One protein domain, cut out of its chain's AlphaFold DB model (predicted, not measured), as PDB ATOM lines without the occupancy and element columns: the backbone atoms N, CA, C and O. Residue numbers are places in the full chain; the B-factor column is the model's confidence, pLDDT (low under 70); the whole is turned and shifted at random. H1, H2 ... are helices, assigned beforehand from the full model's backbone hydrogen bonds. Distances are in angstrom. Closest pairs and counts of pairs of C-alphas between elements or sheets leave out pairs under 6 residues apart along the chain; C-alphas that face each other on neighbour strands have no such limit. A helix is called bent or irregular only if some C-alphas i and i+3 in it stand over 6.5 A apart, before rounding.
ATOM      1  N   ASP A   3     -14.564  -1.554 -36.251       75.94
ATOM      2  CA  ASP A   3     -15.107  -0.585 -37.213       75.94
ATOM      3  C   ASP A   3     -16.434   0.052 -36.760       75.94
ATOM      4  O   ASP A   3     -16.942   0.955 -37.415       75.94
ATOM      5  N   MET A   4     -17.017  -0.421 -35.649       81.25
ATOM      6  CA  MET A   4     -18.231   0.151 -35.054       81.25
ATOM      7  C   MET A   4     -17.928   1.109 -33.896       81.25
ATOM      8  O   MET A   4     -18.843   1.764 -33.401       81.25
ATOM      9  N   ILE A   5     -16.672   1.187 -33.446       81.31
ATOM     10  CA  ILE A   5     -16.247   2.108 -32.390       81.31
ATOM     11  C   ILE A   5     -15.888   3.442 -33.057       81.31
ATOM     12  O   ILE A   5     -15.072   3.446 -33.981       81.31
ATOM     13  N   PRO A   6     -16.473   4.578 -32.628       88.06
ATOM     14  CA  PRO A   6     -16.117   5.879 -33.179       88.06
ATOM     15  C   PRO A   6     -14.613   6.151 -33.084       88.06
ATOM     16  O   PRO A   6     -13.960   5.792 -32.104       88.06
ATOM     17  N   SER A   7     -14.062   6.825 -34.094       86.50
ATOM     18  CA  SER A   7     -12.644   7.190 -34.106       86.50
ATOM     19  C   SER A   7     -12.270   7.988 -32.854       86.50
ATOM     20  O   SER A   7     -12.933   8.971 -32.523       86.50
ATOM     21  N   GLY A   8     -11.189   7.580 -32.184       85.31
ATOM     22  CA  GLY A   8     -10.705   8.214 -30.954       85.31
ATOM     23  C   GLY A   8     -11.510   7.879 -29.693       85.31
ATOM     24  O   GLY A   8     -11.245   8.466 -28.649       85.31
ATOM     25  N   PHE A   9     -12.485   6.966 -29.763       89.12
ATOM     26  CA  PHE A   9     -13.214   6.508 -28.584       89.12
ATOM     27  C   PHE A   9     -12.506   5.324 -27.918       89.12
ATOM     28  O   PHE A   9     -12.511   4.204 -28.432       89.12
ATOM     29  N   ASP A  10     -11.930   5.573 -26.743       88.62
ATOM     30  CA  ASP A  10     -11.261   4.553 -25.941       88.62
ATOM     31  C   ASP A  10     -12.245   3.836 -25.014       88.62
ATOM     32  O   ASP A  10     -12.640   4.346 -23.965       88.62
ATOM     33  N   MET A  11     -12.630   2.616 -25.392       89.69
ATOM     34  CA  MET A  11     -13.423   1.745 -24.524       89.69
ATOM     35  C   MET A  11     -12.544   1.111 -23.452       89.69
ATOM     36  O   MET A  11     -11.525   0.497 -23.764       89.69
ATOM     37  N   VAL A  12     -12.995   1.180 -22.203       92.88
ATOM     38  CA  VAL A  12     -12.374   0.509 -21.058       92.88
ATOM     39  C   VAL A  12     -13.411  -0.295 -20.284       92.88
ATOM     40  O   VAL A  12     -14.608  -0.016 -20.372       92.88
ATOM     41  N   ILE A  13     -12.948  -1.288 -19.529       92.12
ATOM     42  CA  ILE A  13     -13.781  -2.053 -18.597       92.12
ATOM     43  C   ILE A  13     -13.195  -1.982 -17.185       92.12
ATOM     44  O   ILE A  13     -11.987  -1.850 -17.017       92.12
ATOM     45  N   ASP A  14     -14.056  -2.097 -16.181       92.88
ATOM     46  CA  ASP A  14     -13.672  -2.312 -14.785       92.88
ATOM     47  C   ASP A  14     -14.698  -3.265 -14.148       92.88
ATOM     48  O   ASP A  14     -15.693  -3.653 -14.777       92.88
ATOM     49  N   GLN A  15     -14.445  -3.658 -12.904       91.88
ATOM     50  CA  GLN A  15     -15.318  -4.501 -12.105       91.88
ATOM     51  C   GLN A  15     -16.751  -3.951 -12.078       91.88
ATOM     52  O   GLN A  15     -16.981  -2.741 -11.984       91.88
ATOM     53  N   ALA A  16     -17.731  -4.856 -12.107       89.75
ATOM     54  CA  ALA A  16     -19.106  -4.473 -11.822       89.75
ATOM     55  C   ALA A  16     -19.176  -3.847 -10.412       89.75
ATOM     56  O   ALA A  16     -18.500  -4.341  -9.502       89.75
ATOM     57  N   PRO A  17     -19.972  -2.784 -10.203       89.19
ATOM     58  CA  PRO A  17     -20.114  -2.180  -8.885       89.19
ATOM     59  C   PRO A  17     -20.589  -3.195  -7.839       89.19
ATOM     60  O   PRO A  17     -21.508  -3.975  -8.092       89.19
ATOM     61  N   GLY A  18     -19.984  -3.161  -6.654       85.88
ATOM     62  CA  GLY A  18     -20.337  -4.021  -5.530       85.88
ATOM     63  C   GLY A  18     -19.421  -3.790  -4.329       85.88
ATOM     64  O   GLY A  18     -18.418  -3.087  -4.430       85.88
ATOM     65  N   ASP A  19     -19.762  -4.403  -3.197       84.31
ATOM     66  CA  ASP A  19     -19.065  -4.183  -1.919       84.31
ATOM     67  C   ASP A  19     -17.642  -4.769  -1.878       84.31
ATOM     68  O   ASP A  19     -16.856  -4.450  -0.986       84.31
ATOM     69  N   LYS A  20     -17.304  -5.659  -2.819       84.81
ATOM     70  CA  LYS A  20     -16.010  -6.350  -2.888       84.81
ATOM     71  C   LYS A  20     -15.292  -6.036  -4.195       84.81
ATOM     72  O   LYS A  20     -15.914  -5.974  -5.252       84.81
ATOM     73  N   ASN A  21     -13.965  -5.945  -4.122       90.00
ATOM     74  CA  ASN A  21     -13.104  -5.950  -5.302       90.00
ATOM     75  C   ASN A  21     -13.006  -7.378  -5.832       90.00
ATOM     76  O   ASN A  21     -12.207  -8.164  -5.335       90.00
ATOM     77  N   ALA A  22     -13.861  -7.719  -6.788       93.25
ATOM     78  CA  ALA A  22     -13.879  -9.024  -7.425       93.25
ATOM     79  C   ALA A  22     -14.278  -8.880  -8.892       93.25
ATOM     80  O   ALA A  22     -15.104  -8.033  -9.239       93.25
ATOM     81  N   CYS A  23     -13.742  -9.742  -9.751       93.62
ATOM     82  CA  CYS A  23     -14.127  -9.766 -11.155       93.62
ATOM     83  C   CYS A  23     -14.306 -11.190 -11.665       93.62
ATOM     84  O   CYS A  23     -13.600 -12.122 -11.269       93.62
ATOM     85  N   ARG A  24     -15.228 -11.335 -12.618       91.38
ATOM     86  CA  ARG A  24     -15.329 -12.557 -13.403       91.38
ATOM     87  C   ARG A  24     -14.275 -12.531 -14.506       91.38
ATOM     88  O   ARG A  24     -14.360 -11.688 -15.396       91.38
ATOM     89  N   ALA A  25     -13.359 -13.492 -14.495       90.38
ATOM     90  CA  ALA A  25     -12.437 -13.727 -15.601       90.38
ATOM     91  C   ALA A  25     -12.174 -15.228 -15.760       90.38
ATOM     92  O   ALA A  25     -11.890 -15.935 -14.796       90.38
ATOM     93  N   GLU A  26     -12.303 -15.721 -16.988       88.38
ATOM     94  CA  GLU A  26     -12.006 -17.103 -17.362       88.38
ATOM     95  C   GLU A  26     -11.765 -17.198 -18.872       88.38
ATOM     96  O   GLU A  26     -12.228 -16.344 -19.634       88.38
ATOM     97  N   GLY A  27     -11.086 -18.257 -19.314       85.06
ATOM     98  CA  GLY A  27     -11.031 -18.606 -20.732       85.06
ATOM     99  C   GLY A  27     -12.395 -19.097 -21.222       85.06
ATOM    100  O   GLY A  27     -13.012 -19.949 -20.585       85.06
ATOM    101  N   GLY A  28     -12.871 -18.552 -22.344       78.31
ATOM    102  CA  GLY A  28     -14.185 -18.887 -22.911       78.31
ATOM    103  C   GLY A  28     -14.162 -19.900 -24.058       78.31
ATOM    104  O   GLY A  28     -15.208 -20.440 -24.405       78.31
ATOM    105  N   GLU A  29     -13.000 -20.157 -24.660       79.38
ATOM    106  CA  GLU A  29     -12.893 -20.900 -25.921       79.38
ATOM    107  C   GLU A  29     -12.399 -22.338 -25.689       79.38
ATOM    108  O   GLU A  29     -11.251 -22.540 -25.281       79.38
ATOM    109  N   PRO A  30     -13.233 -23.363 -25.952       79.06
ATOM    110  CA  PRO A  30     -12.808 -24.751 -25.853       79.06
ATOM    111  C   PRO A  30     -12.100 -25.188 -27.143       79.06
ATOM    112  O   PRO A  30     -12.738 -25.557 -28.128       79.06
ATOM    113  N   PHE A  31     -10.769 -25.208 -27.133       87.38
ATOM    114  CA  PHE A  31      -9.990 -25.892 -28.168       87.38
ATOM    115  C   PHE A  31      -9.851 -27.373 -27.811       87.38
ATOM    116  O   PHE A  31      -9.149 -27.728 -26.867       87.38
ATOM    117  N   VAL A  32     -10.535 -28.244 -28.557       92.19
ATOM    118  CA  VAL A  32     -10.563 -29.690 -28.291       92.19
ATOM    119  C   VAL A  32     -10.251 -30.498 -29.545       92.19
ATOM    120  O   VAL A  32     -10.710 -30.175 -30.639       92.19
ATOM    121  N   VAL A  33      -9.512 -31.594 -29.372       95.75
ATOM    122  CA  VAL A  33      -9.335 -32.625 -30.401       95.75
ATOM    123  C   VAL A  33     -10.115 -33.862 -29.967       95.75
ATOM    124  O   VAL A  33      -9.764 -34.477 -28.959       95.75
ATOM    125  N   PRO A  34     -11.181 -34.252 -30.688       96.00
ATOM    126  CA  PRO A  34     -11.920 -35.458 -30.352       96.00
ATOM    127  C   PRO A  34     -11.018 -36.692 -30.446       96.00
ATOM    128  O   PRO A  34     -10.405 -36.940 -31.484       96.00
ATOM    129  N   SER A  35     -11.001 -37.521 -29.404       95.81
ATOM    130  CA  SER A  35     -10.191 -38.752 -29.370       95.81
ATOM    131  C   SER A  35     -10.560 -39.764 -30.462       95.81
ATOM    132  O   SER A  35      -9.752 -40.615 -30.815       95.81
ATOM    133  N   LYS A  36     -11.772 -39.656 -31.023       97.00
ATOM    134  CA  LYS A  36     -12.286 -40.484 -32.126       97.00
ATOM    135  C   LYS A  36     -12.249 -39.779 -33.491       97.00
ATOM    136  O   LYS A  36     -12.907 -40.233 -34.425       97.00
ATOM    137  N   ALA A  37     -11.555 -38.646 -33.613       97.06
ATOM    138  CA  ALA A  37     -11.404 -37.968 -34.898       97.06
ATOM    139  C   ALA A  37     -10.665 -38.865 -35.906       97.06
ATOM    140  O   ALA A  37      -9.856 -39.706 -35.526       97.06
ATOM    141  N   LYS A  38     -10.899 -38.650 -37.207       98.12
ATOM    142  CA  LYS A  38     -10.215 -39.401 -38.278       98.12
ATOM    143  C   LYS A  38      -8.688 -39.261 -38.213       98.12
ATOM    144  O   LYS A  38      -7.977 -40.174 -38.616       98.12
ATOM    145  N   ASN A  39      -8.199 -38.110 -37.750       97.44
ATOM    146  CA  ASN A  39      -6.777 -37.844 -37.574       97.44
ATOM    147  C   ASN A  39      -6.547 -36.941 -36.343       97.44
ATOM    148  O   ASN A  39      -6.482 -35.717 -36.486       97.44
ATOM    149  N   PRO A  40      -6.475 -37.520 -35.130       97.56
ATOM    150  CA  PRO A  40      -6.259 -36.756 -33.905       97.56
ATOM    151  C   PRO A  40      -4.892 -36.061 -33.883       97.56
ATOM    152  O   PRO A  40      -4.797 -34.931 -33.421       97.56
ATOM    153  N   GLU A  41      -3.850 -36.682 -34.442       97.62
ATOM    154  CA  GLU A  41      -2.500 -36.103 -34.504       97.62
ATOM    155  C   GLU A  41      -2.476 -34.802 -35.313       97.62
ATOM    156  O   GLU A  41      -1.954 -33.794 -34.843       97.62
ATOM    157  N   ALA A  42      -3.122 -34.779 -36.484       97.25
ATOM    158  CA  ALA A  42      -3.250 -33.557 -37.273       97.25
ATOM    159  C   ALA A  42      -4.074 -32.481 -36.549       97.25
ATOM    160  O   ALA A  42      -3.766 -31.296 -36.654       97.25
ATOM    161  N   GLY A  43      -5.104 -32.880 -35.795       97.06
ATOM    162  CA  GLY A  43      -5.859 -31.961 -34.942       97.06
ATOM    163  C   GLY A  43      -4.982 -31.330 -33.859       97.06
ATOM    164  O   GLY A  43      -5.035 -30.120 -33.654       97.06
ATOM    165  N   MET A  44      -4.136 -32.131 -33.207       96.44
ATOM    166  CA  MET A  44      -3.192 -31.647 -32.197       96.44
ATOM    167  C   MET A  44      -2.140 -30.717 -32.803       96.44
ATOM    168  O   MET A  44      -1.844 -29.674 -32.224       96.44
ATOM    169  N   GLU A  45      -1.616 -31.048 -33.983       97.06
ATOM    170  CA  GLU A  45      -0.655 -30.204 -34.700       97.06
ATOM    171  C   GLU A  45      -1.278 -28.871 -35.135       97.06
ATOM    172  O   GLU A  45      -0.667 -27.811 -34.994       97.06
ATOM    173  N   TYR A  46      -2.534 -28.894 -35.583       95.25
ATOM    174  CA  TYR A  46      -3.279 -27.675 -35.868       95.25
ATOM    175  C   TYR A  46      -3.452 -26.812 -34.612       95.25
ATOM    176  O   TYR A  46      -3.162 -25.613 -34.656       95.25
ATOM    177  N   LEU A  47      -3.848 -27.415 -33.481       94.19
ATOM    178  CA  LEU A  47      -3.946 -26.697 -32.209       94.19
ATOM    179  C   LEU A  47      -2.606 -26.072 -31.809       94.19
ATOM    180  O   LEU A  47      -2.582 -24.894 -31.467       94.19
ATOM    181  N   ARG A  48      -1.492 -26.811 -31.925       93.62
ATOM    182  CA  ARG A  48      -0.136 -26.312 -31.643       93.62
ATOM    183  C   ARG A  48       0.195 -25.048 -32.443       93.62
ATOM    184  O   ARG A  48       0.788 -24.119 -31.897       93.62
ATOM    185  N   CYS A  49      -0.188 -25.000 -33.718       93.69
ATOM    186  CA  CYS A  49       0.035 -23.837 -34.577       93.69
ATOM    187  C   CYS A  49      -0.810 -22.627 -34.149       93.69
ATOM    188  O   CYS A  49      -0.277 -21.519 -34.028       93.69
ATOM    189  N   ILE A  50      -2.106 -22.822 -33.879       91.94
ATOM    190  CA  ILE A  50      -3.007 -21.706 -33.546       91.94
ATOM    191  C   ILE A  50      -2.815 -21.176 -32.119       91.94
ATOM    192  O   ILE A  50      -3.082 -20.002 -31.891       91.94
ATOM    193  N   ILE A  51      -2.297 -21.973 -31.177       91.62
ATOM    194  CA  ILE A  51      -1.952 -21.529 -29.807       91.62
ATOM    195  C   ILE A  51      -0.485 -21.086 -29.674       91.62
ATOM    196  O   ILE A  51       0.096 -21.082 -28.589       91.62
ATOM    197  N   SER A  52       0.144 -20.711 -30.785       94.38
ATOM    198  CA  SER A  52       1.499 -20.162 -30.789       94.38
ATOM    199  C   SER A  52       1.531 -18.709 -30.295       94.38
ATOM    200  O   SER A  52       0.532 -17.985 -30.341       94.38
ATOM    201  N   LYS A  53       2.716 -18.240 -29.875       95.06
ATOM    202  CA  LYS A  53       2.940 -16.815 -29.564       95.06
ATOM    203  C   LYS A  53       2.635 -15.917 -30.764       95.06
ATOM    204  O   LYS A  53       2.098 -14.835 -30.585       95.06
ATOM    205  N   GLU A  54       2.972 -16.355 -31.973       94.06
ATOM    206  CA  GLU A  54       2.725 -15.591 -33.199       94.06
ATOM    207  C   GLU A  54       1.225 -15.407 -33.452       94.06
ATOM    208  O   GLU A  54       0.758 -14.275 -33.587       94.06
ATOM    209  N   SER A  55       0.461 -16.503 -33.407       94.06
ATOM    210  CA  SER A  55      -0.999 -16.461 -33.521       94.06
ATOM    211  C   SER A  55      -1.623 -15.607 -32.413       94.06
ATOM    212  O   SER A  55      -2.472 -14.763 -32.685       94.06
ATOM    213  N   SER A  56      -1.127 -15.726 -31.178       93.75
ATOM    214  CA  SER A  56      -1.620 -14.942 -30.036       93.75
ATOM    215  C   SER A  56      -1.406 -13.440 -30.206       93.75
ATOM    216  O   SER A  56      -2.317 -12.660 -29.932       93.75
ATOM    217  N   LYS A  57      -0.239 -13.025 -30.721       94.56
ATOM    218  CA  LYS A  57       0.050 -11.616 -31.025       94.56
ATOM    219  C   LYS A  57      -0.886 -11.099 -32.102       94.56
ATOM    220  O   LYS A  57      -1.461 -10.020 -31.961       94.56
ATOM    221  N   TRP A  58      -1.068 -11.884 -33.162       93.06
ATOM    222  CA  TRP A  58      -1.983 -11.535 -34.238       93.06
ATOM    223  C   TRP A  58      -3.419 -11.402 -33.722       93.06
ATOM    224  O   TRP A  58      -4.086 -10.414 -34.022       93.06
ATOM    225  N   PHE A  59      -3.878 -12.344 -32.900       91.50
ATOM    226  CA  PHE A  59      -5.217 -12.347 -32.320       91.50
ATOM    227  C   PHE A  59      -5.435 -11.146 -31.392       91.50
ATOM    228  O   PHE A  59      -6.430 -10.434 -31.530       91.50
ATOM    229  N   ALA A  60      -4.461 -10.833 -30.534       92.06
ATOM    230  CA  ALA A  60      -4.516  -9.664 -29.664       92.06
ATOM    231  C   ALA A  60      -4.641  -8.356 -30.458       92.06
ATOM    232  O   ALA A  60      -5.468  -7.504 -30.131       92.06
ATOM    233  N   VAL A  61      -3.873  -8.223 -31.542       90.75
ATOM    234  CA  VAL A  61      -3.885  -7.025 -32.388       90.75
ATOM    235  C   VAL A  61      -5.130  -6.945 -33.253       90.75
ATOM    236  O   VAL A  61      -5.634  -5.843 -33.425       90.75
ATOM    237  N   ASN A  62      -5.647  -8.049 -33.795       89.69
ATOM    238  CA  ASN A  62      -6.707  -8.026 -34.813       89.69
ATOM    239  C   ASN A  62      -8.101  -8.269 -34.233       89.69
ATOM    240  O   ASN A  62      -9.035  -7.555 -34.596       89.69
ATOM    241  N   VAL A  63      -8.226  -9.176 -33.268       87.88
ATOM    242  CA  VAL A  63      -9.495  -9.524 -32.611       87.88
ATOM    243  C   VAL A  63      -9.733  -8.696 -31.347       87.88
ATOM    244  O   VAL A  63     -10.878  -8.534 -30.939       87.88
ATOM    245  N   SER A  64      -8.684  -8.092 -30.768       87.62
ATOM    246  CA  SER A  64      -8.764  -7.392 -29.473       87.62
ATOM    247  C   SER A  64      -9.190  -8.311 -28.320       87.62
ATOM    248  O   SER A  64      -9.840  -7.872 -27.376       87.62
ATOM    249  N   ALA A  65      -8.768  -9.577 -28.370       86.75
ATOM    250  CA  ALA A  65      -8.953 -10.568 -27.312       86.75
ATOM    251  C   ALA A  65      -7.622 -11.256 -26.964       86.75
ATOM    252  O   ALA A  65      -6.698 -11.286 -27.777       86.75
ATOM    253  N   MET A  66      -7.503 -11.772 -25.742       87.25
ATOM    254  CA  MET A  66      -6.277 -12.400 -25.250       87.25
ATOM    255  C   MET A  66      -6.397 -13.921 -25.302       87.25
ATOM    256  O   MET A  66      -7.303 -14.494 -24.703       87.25
ATOM    257  N   MET A  67      -5.460 -14.571 -25.991       89.50
ATOM    258  CA  MET A  67      -5.322 -16.027 -25.947       89.50
ATOM    259  C   MET A  67      -4.599 -16.460 -24.662       89.50
ATOM    260  O   MET A  67      -3.740 -15.717 -24.178       89.50
ATOM    261  N   PRO A  68      -4.865 -17.666 -24.129       86.31
ATOM    262  CA  PRO A  68      -4.210 -18.196 -22.930       86.31
ATOM    263  C   PRO A  68      -2.784 -18.698 -23.229       86.31
ATOM    264  O   PRO A  68      -2.435 -19.846 -22.968       86.31
ATOM    265  N   VAL A  69      -1.951 -17.836 -23.813       90.38
ATOM    266  CA  VAL A  69      -0.567 -18.128 -24.193       90.38
ATOM    267  C   VAL A  69       0.348 -17.181 -23.434       90.38
ATOM    268  O   VAL A  69       0.293 -15.964 -23.612       90.38
ATOM    269  N   ILE A  70       1.210 -17.740 -22.585       89.38
ATOM    270  CA  ILE A  70       2.168 -16.966 -21.788       89.38
ATOM    271  C   ILE A  70       3.095 -16.185 -22.728       89.38
ATOM    272  O   ILE A  70       3.714 -16.752 -23.633       89.38
ATOM    273  N   GLY A  71       3.177 -14.870 -22.525       89.75
ATOM    274  CA  GLY A  71       3.919 -13.966 -23.406       89.75
ATOM    275  C   GLY A  71       3.284 -13.783 -24.792       89.75
ATOM    276  O   GLY A  71       3.937 -13.297 -25.716       89.75
ATOM    277  N   GLY A  72       2.018 -14.173 -24.968       91.31
ATOM    278  CA  GLY A  72       1.279 -14.083 -26.230       91.31
ATOM    279  C   GLY A  72       1.010 -12.654 -26.712       91.31
ATOM    280  O   GLY A  72       0.637 -12.470 -27.863       91.31
ATOM    281  N   THR A  73       1.237 -11.643 -25.870       92.25
ATOM    282  CA  THR A  73       1.090 -10.214 -26.198       92.25
ATOM    283  C   THR A  73       2.419  -9.446 -26.162       92.25
ATOM    284  O   THR A  73       2.441  -8.234 -26.369       92.25
ATOM    285  N   GLU A  74       3.554 -10.118 -25.934       92.38
ATOM    286  CA  GLU A  74       4.867  -9.464 -25.861       92.38
ATOM    287  C   GLU A  74       5.232  -8.781 -27.187       92.38
ATOM    288  O   GLU A  74       5.259  -9.410 -28.252       92.38
ATOM    289  N   GLY A  75       5.590  -7.498 -27.119       92.38
ATOM    290  CA  GLY A  75       6.047  -6.731 -28.279       92.38
ATOM    291  C   GLY A  75       4.936  -6.275 -29.229       92.38
ATOM    292  O   GLY A  75       5.250  -5.865 -30.342       92.38
ATOM    293  N   VAL A  76       3.664  -6.330 -28.817       93.50
ATOM    294  CA  VAL A  76       2.550  -5.717 -29.557       93.50
ATOM    295  C   VAL A  76       1.786  -4.716 -28.697       93.50
ATOM    296  O   VAL A  76       1.666  -4.872 -27.484       93.50
ATOM    297  N   THR A  77       1.239  -3.685 -29.336       91.50
ATOM    298  CA  THR A  77       0.307  -2.756 -28.691       91.50
ATOM    299  C   THR A  77      -1.091  -3.363 -28.701       91.50
ATOM    300  O   THR A  77      -1.638  -3.660 -29.762       91.50
ATOM    301  N   VAL A  78      -1.680  -3.534 -27.519       91.31
ATOM    302  CA  VAL A  78      -3.057  -4.020 -27.357       91.31
ATOM    303  C   VAL A  78      -4.022  -2.856 -27.117       91.31
ATOM    304  O   VAL A  78      -3.614  -1.795 -26.645       91.31
ATOM    305  N   SER A  79      -5.303  -3.041 -27.441       90.06
ATOM    306  CA  SER A  79      -6.336  -2.004 -27.283       90.06
ATOM    307  C   SER A  79      -6.549  -1.594 -25.824       90.06
ATOM    308  O   SER A  79      -6.392  -2.417 -24.922       90.06
ATOM    309  N   THR A  80      -7.015  -0.365 -25.593       91.88
ATOM    310  CA  THR A  80      -7.373   0.177 -24.265       91.88
ATOM    311  C   THR A  80      -8.340  -0.723 -23.486       91.88
ATOM    312  O   THR A  80      -8.143  -0.965 -22.294       91.88
ATOM    313  N   GLY A  81      -9.302  -1.347 -24.169       90.94
ATOM    314  CA  GLY A  81     -10.205  -2.333 -23.561       90.94
ATOM    315  C   GLY A  81      -9.497  -3.586 -23.034       90.94
ATOM    316  O   GLY A  81      -9.869  -4.118 -21.996       90.94
ATOM    317  N   MET A  82      -8.429  -4.034 -23.700       90.88
ATOM    318  CA  MET A  82      -7.646  -5.185 -23.237       90.88
ATOM    319  C   MET A  82      -6.703  -4.790 -22.099       90.88
ATOM    320  O   MET A  82      -6.588  -5.529 -21.129       90.88
ATOM    321  N   GLN A  83      -6.065  -3.617 -22.192       92.00
ATOM    322  CA  GLN A  83      -5.209  -3.099 -21.117       92.00
ATOM    323  C   GLN A  83      -6.003  -2.945 -19.812       92.00
ATOM    324  O   GLN A  83      -5.568  -3.417 -18.766       92.00
ATOM    325  N   SER A  84      -7.198  -2.351 -19.887       94.38
ATOM    326  CA  SER A  84      -8.082  -2.191 -18.725       94.38
ATOM    327  C   SER A  84      -8.611  -3.523 -18.186       94.38
ATOM    328  O   SER A  84      -8.664  -3.694 -16.973       94.38
ATOM    329  N   ALA A  85      -8.904  -4.507 -19.046       92.50
ATOM    330  CA  ALA A  85      -9.269  -5.855 -18.610       92.50
ATOM    331  C   ALA A  85      -8.155  -6.542 -17.800       92.50
ATOM    332  O   ALA A  85      -8.434  -7.152 -16.769       92.50
ATOM    333  N   VAL A  86      -6.897  -6.429 -18.244       90.94
ATOM    334  CA  VAL A  86      -5.734  -6.972 -17.518       90.94
ATOM    335  C   VAL A  86      -5.566  -6.263 -16.177       90.94
ATOM    336  O   VAL A  86      -5.498  -6.928 -15.147       90.94
ATOM    337  N   ALA A  87      -5.598  -4.929 -16.175       93.50
ATOM    338  CA  ALA A  87      -5.476  -4.138 -14.952       93.50
ATOM    339  C   ALA A  87      -6.594  -4.449 -13.937       93.50
ATOM    340  O   ALA A  87      -6.340  -4.523 -12.736       93.50
ATOM    341  N   MET A  88      -7.826  -4.674 -14.408       94.44
ATOM    342  CA  MET A  88      -8.956  -5.094 -13.574       94.44
ATOM    343  C   MET A  88      -8.684  -6.447 -12.899       94.44
ATOM    344  O   MET A  88      -8.915  -6.586 -11.697       94.44
ATOM    345  N   VAL A  89      -8.182  -7.434 -13.649       92.50
ATOM    346  CA  VAL A  89      -7.849  -8.766 -13.116       92.50
ATOM    347  C   VAL A  89      -6.714  -8.681 -12.094       92.50
ATOM    348  O   VAL A  89      -6.840  -9.235 -11.004       92.50
ATOM    349  N   GLU A  90      -5.648  -7.935 -12.392       92.62
ATOM    350  CA  GLU A  90      -4.525  -7.713 -11.470       92.62
ATOM    351  C   GLU A  90      -4.974  -7.041 -10.165       92.62
ATOM    352  O   GLU A  90      -4.592  -7.473  -9.078       92.62
ATOM    353  N   LYS A  91      -5.844  -6.027 -10.258       93.94
ATOM    354  CA  LYS A  91      -6.433  -5.335  -9.101       93.94
ATOM    355  C   LYS A  91      -7.285  -6.262  -8.229       93.94
ATOM    356  O   LYS A  91      -7.329  -6.073  -7.014       93.94
ATOM    357  N   CYS A  92      -7.974  -7.235  -8.825       93.81
ATOM    358  CA  CYS A  92      -8.807  -8.187  -8.089       93.81
ATOM    359  C   CYS A  92      -7.992  -9.293  -7.400       93.81
ATOM    360  O   CYS A  92      -8.480  -9.864  -6.423       93.81
ATOM    361  N   GLY A  93      -6.774  -9.590  -7.867       92.12
ATOM    362  CA  GLY A  93      -5.893 -10.597  -7.266       92.12
ATOM    363  C   GLY A  93      -6.595 -11.945  -7.077       92.12
ATOM    364  O   GLY A  93      -7.165 -12.499  -8.013       92.12
ATOM    365  N   ASP A  94      -6.627 -12.445  -5.841       92.56
ATOM    366  CA  ASP A  94      -7.273 -13.723  -5.498       92.56
ATOM    367  C   ASP A  94      -8.813 -13.691  -5.581       92.56
ATOM    368  O   ASP A  94      -9.474 -14.723  -5.475       92.56
ATOM    369  N   SER A  95      -9.418 -12.516  -5.784       92.81
ATOM    370  CA  SER A  95     -10.871 -12.343  -5.928       92.81
ATOM    371  C   SER A  95     -11.342 -12.446  -7.386       92.81
ATOM    372  O   SER A  95     -12.370 -11.881  -7.770       92.81
ATOM    373  N   VAL A  96     -10.593 -13.177  -8.211       92.50
ATOM    374  CA  VAL A  96     -10.970 -13.536  -9.578       92.50
ATOM    375  C   VAL A  96     -11.726 -14.861  -9.560       92.50
ATOM    376  O   VAL A  96     -11.255 -15.854  -9.009       92.50
ATOM    377  N   PHE A  97     -12.908 -14.900 -10.174       90.31
ATOM    378  CA  PHE A  97     -13.739 -16.106 -10.206       90.31
ATOM    379  C   PHE A  97     -14.213 -16.458 -11.625       90.31
ATOM    380  O   PHE A  97     -14.467 -15.564 -12.438       90.31
ATOM    381  N   PRO A  98     -14.367 -17.756 -11.955       88.50
ATOM    382  CA  PRO A  98     -14.935 -18.172 -13.232       88.50
ATOM    383  C   PRO A  98     -16.456 -17.983 -13.245       88.50
ATOM    384  O   PRO A  98     -17.089 -17.785 -12.207       88.50
TER     385      PRO A  98
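Overview. This is residues 3 to 98 of the 154 residues of an uncharacterized protein of Anaerolineales bacterium (UniProt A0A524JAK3). With little regular structure, this is an open frame: H3 stands at one end, unnamed residues 3 to 39 pass it and run out to the far end, and H1 then H2 lead back towards H3. The printed part has 96 residues, 38 in named helices, in the order H1, H2, H3, with no named strand: all helix. It is loose, radius of gyration of the C-alphas 16.5 A, spanning 50 by 33 by 25 A.

Along the chain. Find C-alpha 80 at (-7.373, 0.177, -24.265); H3, residues 80 to 95, runs 22.5 A from there, irregular, with C-alphas 91 and 94 9.2 A apart. H2 is residues 53 to 63, 14.7 A; H1, residues 40 to 50, 15.4 A, begins at (-6.259, -36.756, -33.905).

Arrangement. H3 has a kink of 31 degrees near residue 89. H2 and H3 are only just apart, closest 8.4 A. H1 and H2 are close but not clearly touching: the closest C-alphas, Cys 49 and Ser 55, are 7.5 A apart, at a steep tilt of 64 degrees, the same way. H1 and H3 are apart. Residues 23 to 24 pair with 96 to 97, parallel. Every O i to N i+4 pair is within hydrogen-bond range in H1 and H2, 10 of 12 in H3.

Size, cuts and confidence. The farthest C-alphas, Asp 19 and Lys 38, are 51.4 A apart. Residues 3 to 8 stand free. H2 to H3 is a long link. The printed part has no cut, and no printed residue is under 70 in pLDDT.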